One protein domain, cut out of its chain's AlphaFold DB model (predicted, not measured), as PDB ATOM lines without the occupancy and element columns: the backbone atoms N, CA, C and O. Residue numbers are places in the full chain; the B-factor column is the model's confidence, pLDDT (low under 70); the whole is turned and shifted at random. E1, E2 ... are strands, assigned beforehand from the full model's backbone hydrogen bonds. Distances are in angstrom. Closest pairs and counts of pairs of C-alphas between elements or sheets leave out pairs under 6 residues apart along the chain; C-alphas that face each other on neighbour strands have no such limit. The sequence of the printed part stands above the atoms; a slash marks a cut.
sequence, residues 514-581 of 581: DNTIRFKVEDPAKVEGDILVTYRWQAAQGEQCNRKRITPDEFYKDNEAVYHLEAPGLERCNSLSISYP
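What this domain is: This is residues 514 to 581 of the 581 residues of an uncharacterized protein of Candidatus Glassbacteria bacterium RIFCSPLOWO2_12_FULL_58_11 (UniProt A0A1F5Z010). This is a small, long sandwich, two sheets face to face: a twisted slab of three strands, E3, E2 and E5, covered on one face by a narrower sheet of two antiparallel strands, E1 and E4. The strands run along the length of the body; the tight links E2 to E3 and E4 to E5 turn at one end, the wider loops 521 to 530 and 551 to 559 lie at the other, and the sheets come closer on the side of E3 and E4 than on that of E1 and E5. The printed part has 68 residues with five named strands, E1 to E5 in order along the chain, and no named helix; its class is all strand, and both sheets, of order E3, E2, E5 and E1, E4, are antiparallel. The whole is only just loose, close to compact, with a radius of gyration of the C-alphas of 13.3 A, and its elongated outline spans 41 by 23 by 15 A.

Where its parts are: E1, residues 514 to 520, begins at C-alpha 514 at (-40.879, 16.105, -8.863) and measures 19.2 A from first to last C-alpha. E2, residues 531 to 539, measures 25.8 A, from C-alpha 531 at (-34.544, 35.480, -2.331) to C-alpha 539 at (-39.294, 11.164, 4.744). E3, residues 542 to 550, is 26.2 A long. E4, residues 560 to 567, is 21.6 A long. E5, residues 570 to 580, is the longest strand by residues, with 11; it measures 26.3 A, bends by 54 degrees at residue 574 and ends at C-alpha 580 at (-35.207, 38.147, 1.510).

How they stand to each other: In the sheet of three strands, E3 and E5 are the edge strands and E2 is the inner strand; the C-alphas lie up to 4.9 A off the best plane. E2 and E3 form a hairpin, antiparallel at 162 degrees, with N 535 and O 546 within hydrogen-bond range at 2.9 A and N 546 and O 535 at 2.9 A. E2 and E5 are antiparallel at 164 degrees, with N 534 and O 577 at 2.8 A. Beside the bend of E5, O 536 is within hydrogen-bond range of N 574 at 2.8 A and of N 575 at 3.2 A. In the other sheet E1 and E4 are antiparallel at 154 degrees; N 517 and O 563 are 2.9 A apart, and the facing C-alphas of Lys 520 and Glu 560 are 4.3 A apart. The parts of the two sheets that face each other are 11.1 A apart centre to centre, their best planes stand 23 degrees apart, and 25 pairs of C-alphas are within 10 A. Between E3 and E4 the closest C-alphas are those of Ile 550 and Ala 561, 7.1 A apart. E2 and E4 are near each other, with 6 pairs of C-alphas within 10 A. E4 and E5 meet only through their link. E1 is apart from E2 and from E5, and only just apart from E3, at a closest 8.3 A.

The domain as a whole: The two C-alphas farthest apart are those of Ala 525 and Ala 540, 41.4 A. The printed part has no cut, and its last residue, Pro 581, is the chain's last. The links E2 to E3 and E4 to E5 are tight, with 2 residues each; the links E1 to E2, of 10 residues, and E3 to E4, of 9, are short, and no link is long. The chain changes from one sheet to the other at the links E1 to E2, E3 to E4 and E4 to E5. The mean pLDDT of the printed part is 95.6, and no printed residue is under 70.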
ATOM      1  N   ASP A 514     -41.119  14.773  -8.305       97.56
ATOM      2  CA  ASP A 514     -40.879  16.105  -8.863       97.56
ATOM      3  C   ASP A 514     -42.023  17.079  -8.534       97.56
ATOM      4  O   ASP A 514     -43.217  16.732  -8.513       97.56
ATOM      5  N   ASN A 515     -41.636  18.326  -8.289       98.12
ATOM      6  CA  ASN A 515     -42.517  19.456  -8.048       98.12
ATOM      7  C   ASN A 515     -41.987  20.667  -8.812       98.12
ATOM      8  O   ASN A 515     -40.861  21.110  -8.590       98.12
ATOM      9  N   THR A 516     -42.836  21.265  -9.643       97.75
ATOM     10  CA  THR A 516     -42.569  22.581 -10.225       97.75
ATOM     11  C   THR A 516     -43.040  23.662  -9.260       97.75
ATOM     12  O   THR A 516     -44.224  23.735  -8.920       97.75
ATOM     13  N   ILE A 517     -42.099  24.492  -8.817       97.75
ATOM     14  CA  ILE A 517     -42.336  25.613  -7.912       97.75
ATOM     15  C   ILE A 517     -42.187  26.915  -8.691       97.75
ATOM     16  O   ILE A 517     -41.227  27.102  -9.441       97.75
ATOM     17  N   ARG A 518     -43.130  27.832  -8.482       96.62
ATOM     18  CA  ARG A 518     -43.129  29.171  -9.072       96.62
ATOM     19  C   ARG A 518     -43.050  30.205  -7.970       96.62
ATOM     20  O   ARG A 518     -43.884  30.210  -7.063       96.62
ATOM     21  N   PHE A 519     -42.070  31.092  -8.062       96.69
ATOM     22  CA  PHE A 519     -41.994  32.274  -7.227       96.69
ATOM     23  C   PHE A 519     -42.539  33.470  -7.995       96.69
ATOM     24  O   PHE A 519     -41.872  33.941  -8.913       96.69
ATOM     25  N   LYS A 520     -43.745  33.943  -7.658       95.75
ATOM     26  CA  LYS A 520     -44.420  35.010  -8.419       95.75
ATOM     27  C   LYS A 520     -44.458  36.320  -7.646       95.75
ATOM     28  O   LYS A 520     -44.819  36.343  -6.463       95.75
ATOM     29  N   VAL A 521     -44.141  37.405  -8.345       95.06
ATOM     30  CA  VAL A 521     -44.150  38.773  -7.822       95.06
ATOM     31  C   VAL A 521     -45.002  39.681  -8.706       95.06
ATOM     32  O   VAL A 521     -45.231  39.397  -9.875       95.06
ATOM     33  N   GLU A 522     -45.495  40.788  -8.159       93.19
ATOM     34  CA  GLU A 522     -46.260  41.775  -8.930       93.19
ATOM     35  C   GLU A 522     -45.377  42.532  -9.925       93.19
ATOM     36  O   GLU A 522     -45.794  42.778 -11.054       93.19
ATOM     37  N   ASP A 523     -44.163  42.887  -9.500       92.56
ATOM     38  CA  ASP A 523     -43.198  43.668 -10.269       92.56
ATOM     39  C   ASP A 523     -41.769  43.153  -9.997       92.56
ATOM     40  O   ASP A 523     -41.213  43.416  -8.923       92.56
ATOM     41  N   PRO A 524     -41.157  42.419 -10.946       92.44
ATOM     42  CA  PRO A 524     -39.790  41.916 -10.827       92.44
ATOM     43  C   PRO A 524     -38.742  43.004 -10.632       92.44
ATOM     44  O   PRO A 524     -37.721  42.751  -9.999       92.44
ATOM     45  N   ALA A 525     -38.995  44.231 -11.103       91.62
ATOM     46  CA  ALA A 525     -38.060  45.339 -10.938       91.62
ATOM     47  C   ALA A 525     -37.893  45.765  -9.468       91.62
ATOM     48  O   ALA A 525     -36.985  46.533  -9.155       91.62
ATOM     49  N   LYS A 526     -38.755  45.283  -8.559       91.31
ATOM     50  CA  LYS A 526     -38.634  45.488  -7.105       91.31
ATOM     51  C   LYS A 526     -37.768  44.437  -6.407       91.31
ATOM     52  O   LYS A 526     -37.516  44.554  -5.208       91.31
ATOM     53  N   VAL A 527     -37.336  43.399  -7.121       93.38
ATOM     54  CA  VAL A 527     -36.437  42.375  -6.587       93.38
ATOM     55  C   VAL A 527     -34.997  42.861  -6.768       93.38
ATOM     56  O   VAL A 527     -34.402  42.739  -7.830       93.38
ATOM     57  N   GLU A 528     -34.437  43.445  -5.715       91.62
ATOM     58  CA  GLU A 528     -33.112  44.086  -5.690       91.62
ATOM     59  C   GLU A 528     -32.006  43.161  -5.143       91.62
ATOM     60  O   GLU A 528     -30.857  43.576  -4.973       91.62
ATOM     61  N   GLY A 529     -32.338  41.913  -4.819       93.12
ATOM     62  CA  GLY A 529     -31.399  40.939  -4.276       93.12
ATOM     63  C   GLY A 529     -31.948  39.519  -4.285       93.12
ATOM     64  O   GLY A 529     -33.091  39.276  -4.668       93.12
ATOM     65  N   ASP A 530     -31.108  38.584  -3.854       96.75
ATOM     66  CA  ASP A 530     -31.445  37.165  -3.841       96.75
ATOM     67  C   ASP A 530     -32.546  36.860  -2.817       96.75
ATOM     68  O   ASP A 530     -32.490  37.307  -1.672       96.75
ATOM     69  N   ILE A 531     -33.506  36.026  -3.209       97.88
ATOM     70  CA  ILE A 531     -34.544  35.480  -2.331       97.88
ATOM     71  C   ILE A 531     -34.265  33.995  -2.112       97.88
ATOM     72  O   ILE A 531     -33.911  33.259  -3.032       97.88
ATOM     73  N   LEU A 532     -34.426  33.534  -0.876       98.38
ATOM     74  CA  LEU A 532     -34.219  32.147  -0.488       98.38
ATOM     75  C   LEU A 532     -35.556  31.495  -0.152       98.38
ATOM     76  O   LEU A 532     -36.234  31.911   0.784       98.38
ATOM     77  N   VAL A 533     -35.897  30.434  -0.875       98.44
ATOM     78  CA  VAL A 533     -37.065  29.591  -0.606       98.44
ATOM     79  C   VAL A 533     -36.580  28.271  -0.030       98.44
ATOM     80  O   VAL A 533     -35.743  27.596  -0.629       98.44
ATOM     81  N   THR A 534     -37.082  27.906   1.146       98.56
ATOM     82  CA  THR A 534     -36.703  26.672   1.838       98.56
ATOM     83  C   THR A 534     -37.931  25.833   2.149       98.56
ATOM     84  O   THR A 534     -38.807  26.277   2.888       98.56
ATOM     85  N   TYR A 535     -37.962  24.610   1.633       98.56
ATOM     86  CA  TYR A 535     -38.920  23.582   2.030       98.56
ATOM     87  C   TYR A 535     -38.249  22.582   2.965       98.56
ATOM     88  O   TYR A 535     -37.127  22.145   2.702       98.56
ATOM     89  N   ARG A 536     -38.956  22.185   4.025       98.44
ATOM     90  CA  ARG A 536     -38.582  21.062   4.893       98.44
ATOM     91  C   ARG A 536     -39.697  20.036   4.915       98.44
ATOM     92  O   ARG A 536     -40.867  20.411   5.001       98.44
ATOM     93  N   TRP A 537     -39.352  18.758   4.863       98.19
ATOM     94  CA  TRP A 537     -40.336  17.680   4.858       98.19
ATOM     95  C   TRP A 537     -39.810  16.428   5.548       98.19
ATOM     96  O   TRP A 537     -38.609  16.184   5.598       98.19
ATOM     97  N   GLN A 538     -40.727  15.621   6.065       97.81
ATOM     98  CA  GLN A 538     -40.435  14.304   6.603       97.81
ATOM     99  C   GLN A 538     -40.384  13.269   5.473       97.81
ATOM    100  O   GLN A 538     -41.256  13.248   4.601       97.81
ATOM    101  N   ALA A 539     -39.382  12.395   5.524       97.25
ATOM    102  CA  ALA A 539     -39.294  11.164   4.744       97.25
ATOM    103  C   ALA A 539     -38.872  10.001   5.660       97.25
ATOM    104  O   ALA A 539     -38.435  10.225   6.793       97.25
ATOM    105  N   ALA A 540     -38.905   8.764   5.158       95.62
ATOM    106  CA  ALA A 540     -38.501   7.577   5.923       95.62
ATOM    107  C   ALA A 540     -37.070   7.652   6.509       95.62
ATOM    108  O   ALA A 540     -36.759   7.000   7.501       95.62
ATOM    109  N   GLN A 541     -36.192   8.452   5.898       94.69
ATOM    110  CA  GLN A 541     -34.790   8.631   6.299       94.69
ATOM    111  C   GLN A 541     -34.585   9.770   7.317       94.69
ATOM    112  O   GLN A 541     -33.459  10.008   7.744       94.69
ATOM    113  N   GLY A 542     -35.651  10.484   7.695       97.12
ATOM    114  CA  GLY A 542     -35.600  11.676   8.545       97.12
ATOM    115  C   GLY A 542     -36.045  12.949   7.821       97.12
ATOM    116  O   GLY A 542     -36.469  12.906   6.663       97.12
ATOM    117  N   GLU A 543     -35.939  14.088   8.510       97.81
ATOM    118  CA  GLU A 543     -36.232  15.400   7.923       97.81
ATOM    119  C   GLU A 543     -35.255  15.709   6.781       97.81
ATOM    120  O   GLU A 543     -34.037  15.619   6.927       97.81
ATOM    121  N   GLN A 544     -35.818  16.093   5.643       98.12
ATOM    122  CA  GLN A 544     -35.119  16.550   4.455       98.12
ATOM    123  C   GLN A 544     -35.344  18.051   4.266       98.12
ATOM    124  O   GLN A 544     -36.299  18.635   4.788       98.12
ATOM    125  N   CYS A 545     -34.464  18.683   3.494       97.69
ATOM    126  CA  CYS A 545     -34.508  20.113   3.233       97.69
ATOM    127  C   CYS A 545     -34.076  20.410   1.797       97.69
ATOM    128  O   CYS A 545     -33.079  19.871   1.315       97.69
ATOM    129  N   ASN A 546     -34.784  21.324   1.141       98.06
ATOM    130  CA  ASN A 546     -34.332  21.954  -0.090       98.06
ATOM    131  C   ASN A 546     -34.322  23.464   0.090       98.06
ATOM    132  O   ASN A 546     -35.308  24.042   0.539       98.06
ATOM    133  N   ARG A 547     -33.207  24.089  -0.294       97.88
ATOM    134  CA  ARG A 547     -33.014  25.534  -0.258       97.88
ATOM    135  C   ARG A 547     -32.685  26.026  -1.661       97.88
ATOM    136  O   ARG A 547     -31.579  25.800  -2.149       97.88
ATOM    137  N   LYS A 548     -33.626  26.729  -2.287       98.00
ATOM    138  CA  LYS A 548     -33.441  27.383  -3.583       98.00
ATOM    139  C   LYS A 548     -33.142  28.861  -3.375       98.00
ATOM    140  O   LYS A 548     -33.848  29.558  -2.654       98.00
ATOM    141  N   ARG A 549     -32.095  29.331  -4.047       98.12
ATOM    142  CA  ARG A 549     -31.794  30.750  -4.223       98.12
ATOM    143  C   ARG A 549     -32.340  31.219  -5.564       98.12
ATOM    144  O   ARG A 549     -32.034  30.590  -6.577       98.12
ATOM    145  N   ILE A 550     -33.114  32.292  -5.538       97.44
ATOM    146  CA  ILE A 550     -33.724  32.945  -6.693       97.44
ATOM    147  C   ILE A 550     -33.069  34.312  -6.829       97.44
ATOM    148  O   ILE A 550     -33.123  35.109  -5.894       97.44
ATOM    149  N   THR A 551     -32.423  34.564  -7.962       96.69
ATOM    150  CA  THR A 551     -31.774  35.850  -8.249       96.69
ATOM    151  C   THR A 551     -32.718  36.755  -9.053       96.69
ATOM    152  O   THR A 551     -33.581  36.228  -9.758       96.69
ATOM    153  N   PRO A 552     -32.552  38.092  -9.033       95.50
ATOM    154  CA  PRO A 552     -33.376  39.014  -9.827       95.50
ATOM    155  C   PRO A 552     -33.476  38.657 -11.323       95.50
ATOM    156  O   PRO A 552     -34.541  38.767 -11.922       95.50
ATOM    157  N   ASP A 553     -32.396  38.140 -11.912       95.00
ATOM    158  CA  ASP A 553     -32.359  37.767 -13.333       95.00
ATOM    159  C   ASP A 553     -33.165  36.492 -13.669       95.00
ATOM    160  O   ASP A 553     -33.362  36.175 -14.842       95.00
ATOM    161  N   GLU A 554     -33.648  35.743 -12.666       95.81
ATOM    162  CA  GLU A 554     -34.497  34.558 -12.882       95.81
ATOM    163  C   GLU A 554     -35.963  34.928 -13.183       95.81
ATOM    164  O   GLU A 554     -36.746  34.052 -13.550       95.81
ATOM    165  N   PHE A 555     -36.346  36.205 -13.066       93.50
ATOM    166  CA  PHE A 555     -37.689  36.689 -13.389       93.50
ATOM    167  C   PHE A 555     -37.759  37.148 -14.850       93.50
ATOM    168  O   PHE A 555     -37.453  38.294 -15.173       93.50
ATOM    169  N   TYR A 556     -38.164  36.253 -15.751       77.88
ATOM    170  CA  TYR A 556     -38.134  36.517 -17.197       77.88
ATOM    171  C   TYR A 556     -39.526  36.677 -17.824       77.88
ATOM    172  O   TYR A 556     -39.716  37.529 -18.692       77.88
ATOM    173  N   LYS A 557     -40.504  35.858 -17.416       80.75
ATOM    174  CA  LYS A 557     -41.843  35.800 -18.018       80.75
ATOM    175  C   LYS A 557     -42.902  35.746 -16.928       80.75
ATOM    176  O   LYS A 557     -42.682  35.119 -15.901       80.75
ATOM    177  N   ASP A 558     -44.025  36.425 -17.159       85.38
ATOM    178  CA  ASP A 558     -45.197  36.431 -16.271       85.38
ATOM    179  C   ASP A 558     -44.872  36.821 -14.813       85.38
ATOM    180  O   ASP A 558     -45.583  36.453 -13.881       85.38
ATOM    181  N   ASN A 559     -43.798  37.599 -14.630       93.12
ATOM    182  CA  ASN A 559     -43.273  38.051 -13.343       93.12
ATOM    183  C   ASN A 559     -42.975  36.908 -12.353       93.12
ATOM    184  O   ASN A 559     -43.149  37.058 -11.140       93.12
ATOM    185  N   GLU A 560     -42.499  35.768 -12.859       95.25
ATOM    186  CA  GLU A 560     -42.179  34.600 -12.044       95.25
ATOM    187  C   GLU A 560     -40.796  34.002 -12.325       95.25
ATOM    188  O   GLU A 560     -40.297  34.016 -13.450       95.25
ATOM    189  N   ALA A 561     -40.202  33.441 -11.272       96.12
ATOM    190  CA  ALA A 561     -39.059  32.542 -11.346       96.12
ATOM    191  C   ALA A 561     -39.540  31.102 -11.122       96.12
ATOM    192  O   ALA A 561     -40.290  30.829 -10.183       96.12
ATOM    193  N   VAL A 562     -39.114  30.168 -11.972       96.44
ATOM    194  CA  VAL A 562     -39.586  28.773 -11.954       96.44
ATOM    195  C   VAL A 562     -38.420  27.835 -11.676       96.44
ATOM    196  O   VAL A 562     -37.359  27.963 -12.285       96.44
ATOM    197  N   TYR A 563     -38.609  26.872 -10.775       96.44
ATOM    198  CA  TYR A 563     -37.609  25.845 -10.492       96.44
ATOM    199  C   TYR A 563     -38.241  24.498 -10.131       96.44
ATOM    200  O   TYR A 563     -39.413  24.419  -9.769       96.44
ATOM    201  N   HIS A 564     -37.442  23.437 -10.232       97.12
ATOM    202  CA  HIS A 564     -37.846  22.075  -9.891       97.12
ATOM    203  C   HIS A 564     -37.308  21.657  -8.524       97.12
ATOM    204  O   HIS A 564     -36.189  22.010  -8.138       97.12
ATOM    205  N   LEU A 565     -38.121  20.888  -7.810       96.75
ATOM    206  CA  LEU A 565     -37.842  20.338  -6.495       96.75
ATOM    207  C   LEU A 565     -38.181  18.846  -6.477       96.75
ATOM    208  O   LEU A 565     -39.351  18.465  -6.465       96.75
ATOM    209  N   GLU A 566     -37.149  18.017  -6.366       97.44
ATOM    210  CA  GLU A 566     -37.294  16.582  -6.131       97.44
ATOM    211  C   GLU A 566     -37.450  16.297  -4.633       97.44
ATOM    212  O   GLU A 566     -36.562  16.601  -3.832       97.44
ATOM    213  N   ALA A 567     -38.569  15.679  -4.257       97.38
ATOM    214  CA  ALA A 567     -38.869  15.270  -2.888       97.38
ATOM    215  C   ALA A 567     -39.176  13.758  -2.821       97.38
ATOM    216  O   ALA A 567     -40.314  13.353  -2.565       97.38
ATOM    217  N   PRO A 568     -38.197  12.877  -3.095       96.19
ATOM    218  CA  PRO A 568     -38.423  11.435  -3.088       96.19
ATOM    219  C   PRO A 568     -38.813  10.948  -1.689       96.19
ATOM    220  O   PRO A 568     -38.196  11.315  -0.691       96.19
ATOM    221  N   GLY A 569     -39.847  10.107  -1.617       94.81
ATOM    222  CA  GLY A 569     -40.308   9.531  -0.351       94.81
ATOM    223  C   GLY A 569     -40.876  10.548   0.644       94.81
ATOM    224  O   GLY A 569     -40.893  10.255   1.836       94.81
ATOM    225  N   LEU A 570     -41.311  11.728   0.183       97.38
ATOM    226  CA  LEU A 570     -41.998  12.701   1.032       97.38
ATOM    227  C   LEU A 570     -43.252  12.081   1.655       97.38
ATOM    228  O   LEU A 570     -44.151  11.633   0.944       97.38
ATOM    229  N   GLU A 571     -43.317  12.121   2.982       95.62
ATOM    230  CA  GLU A 571     -44.469  11.693   3.778       95.62
ATOM    231  C   GLU A 571     -45.316  12.894   4.208       95.62
ATOM    232  O   GLU A 571     -46.542  12.846   4.137       95.62
ATOM    233  N   ARG A 572     -44.664  13.991   4.621       94.56
ATOM    234  CA  ARG A 572     -45.314  15.197   5.154       94.56
ATOM    235  C   ARG A 572     -44.461  16.439   4.914       94.56
ATOM    236  O   ARG A 572     -43.272  16.416   5.211       94.56
ATOM    237  N   CYS A 573     -45.058  17.546   4.470       96.44
ATOM    238  CA  CYS A 573     -44.381  18.848   4.502       96.44
ATOM    239  C   CYS A 573     -44.343  19.389   5.937       96.44
ATOM    240  O   CYS A 573     -45.376  19.491   6.590       96.44
ATOM    241  N   ASN A 574     -43.171  19.770   6.434       96.69
ATOM    242  CA  ASN A 574     -43.036  20.320   7.781       96.69
ATOM    243  C   ASN A 574     -43.171  21.843   7.756       96.69
ATOM    244  O   ASN A 574     -43.936  22.411   8.538       96.69
ATOM    245  N   SER A 575     -42.444  22.507   6.851       97.75
ATOM    246  CA  SER A 575     -42.465  23.965   6.756       97.75
ATOM    247  C   SER A 575     -42.040  24.513   5.397       97.75
ATOM    248  O   SER A 575     -41.365  23.851   4.603       97.75
ATOM    249  N   LEU A 576     -42.449  25.760   5.165       98.31
ATOM    250  CA  LEU A 576     -42.028  26.609   4.060       98.31
ATOM    251  C   LEU A 576     -41.509  27.930   4.627       98.31
ATOM    252  O   LEU A 576     -42.236  28.629   5.333       98.31
ATOM    253  N   SER A 577     -40.271  28.278   4.286       98.19
ATOM    254  CA  SER A 577     -39.640  29.548   4.639       98.19
ATOM    255  C   SER A 577     -39.261  30.336   3.389       98.19
ATOM    256  O   SER A 577     -38.726  29.773   2.434       98.19
ATOM    257  N   ILE A 578     -39.541  31.638   3.394       98.25
ATOM    258  CA  ILE A 578     -39.161  32.589   2.348       98.25
ATOM    259  C   ILE A 578     -38.373  33.706   3.021       98.25
ATOM    260  O   ILE A 578     -38.916  34.398   3.878       98.25
ATOM    261  N   SER A 579     -37.114  33.884   2.643       98.06
ATOM    262  CA  SER A 579     -36.211  34.874   3.231       98.06
ATOM    263  C   SER A 579     -35.668  35.803   2.152       98.06
ATOM    264  O   SER A 579     -35.188  35.332   1.122       98.06
ATOM    265  N   TYR A 580     -35.739  37.110   2.389       97.12
ATOM    266  CA  TYR A 580     -35.207  38.147   1.510       97.12
ATOM    267  C   TYR A 580     -34.188  38.994   2.286       97.12
ATOM    268  O   TYR A 580     -34.568  40.006   2.868       97.12
ATOM    269  N   PRO A 581     -32.926  38.539   2.384       92.12
ATOM    270  CA  PRO A 581     -31.909  39.126   3.259       92.12
ATOM    271  C   PRO A 581     -31.316  40.474   2.807       92.12
ATOM    272  O   PRO A 581     -31.473  40.935   1.648       92.12
TER     273      PRO A 581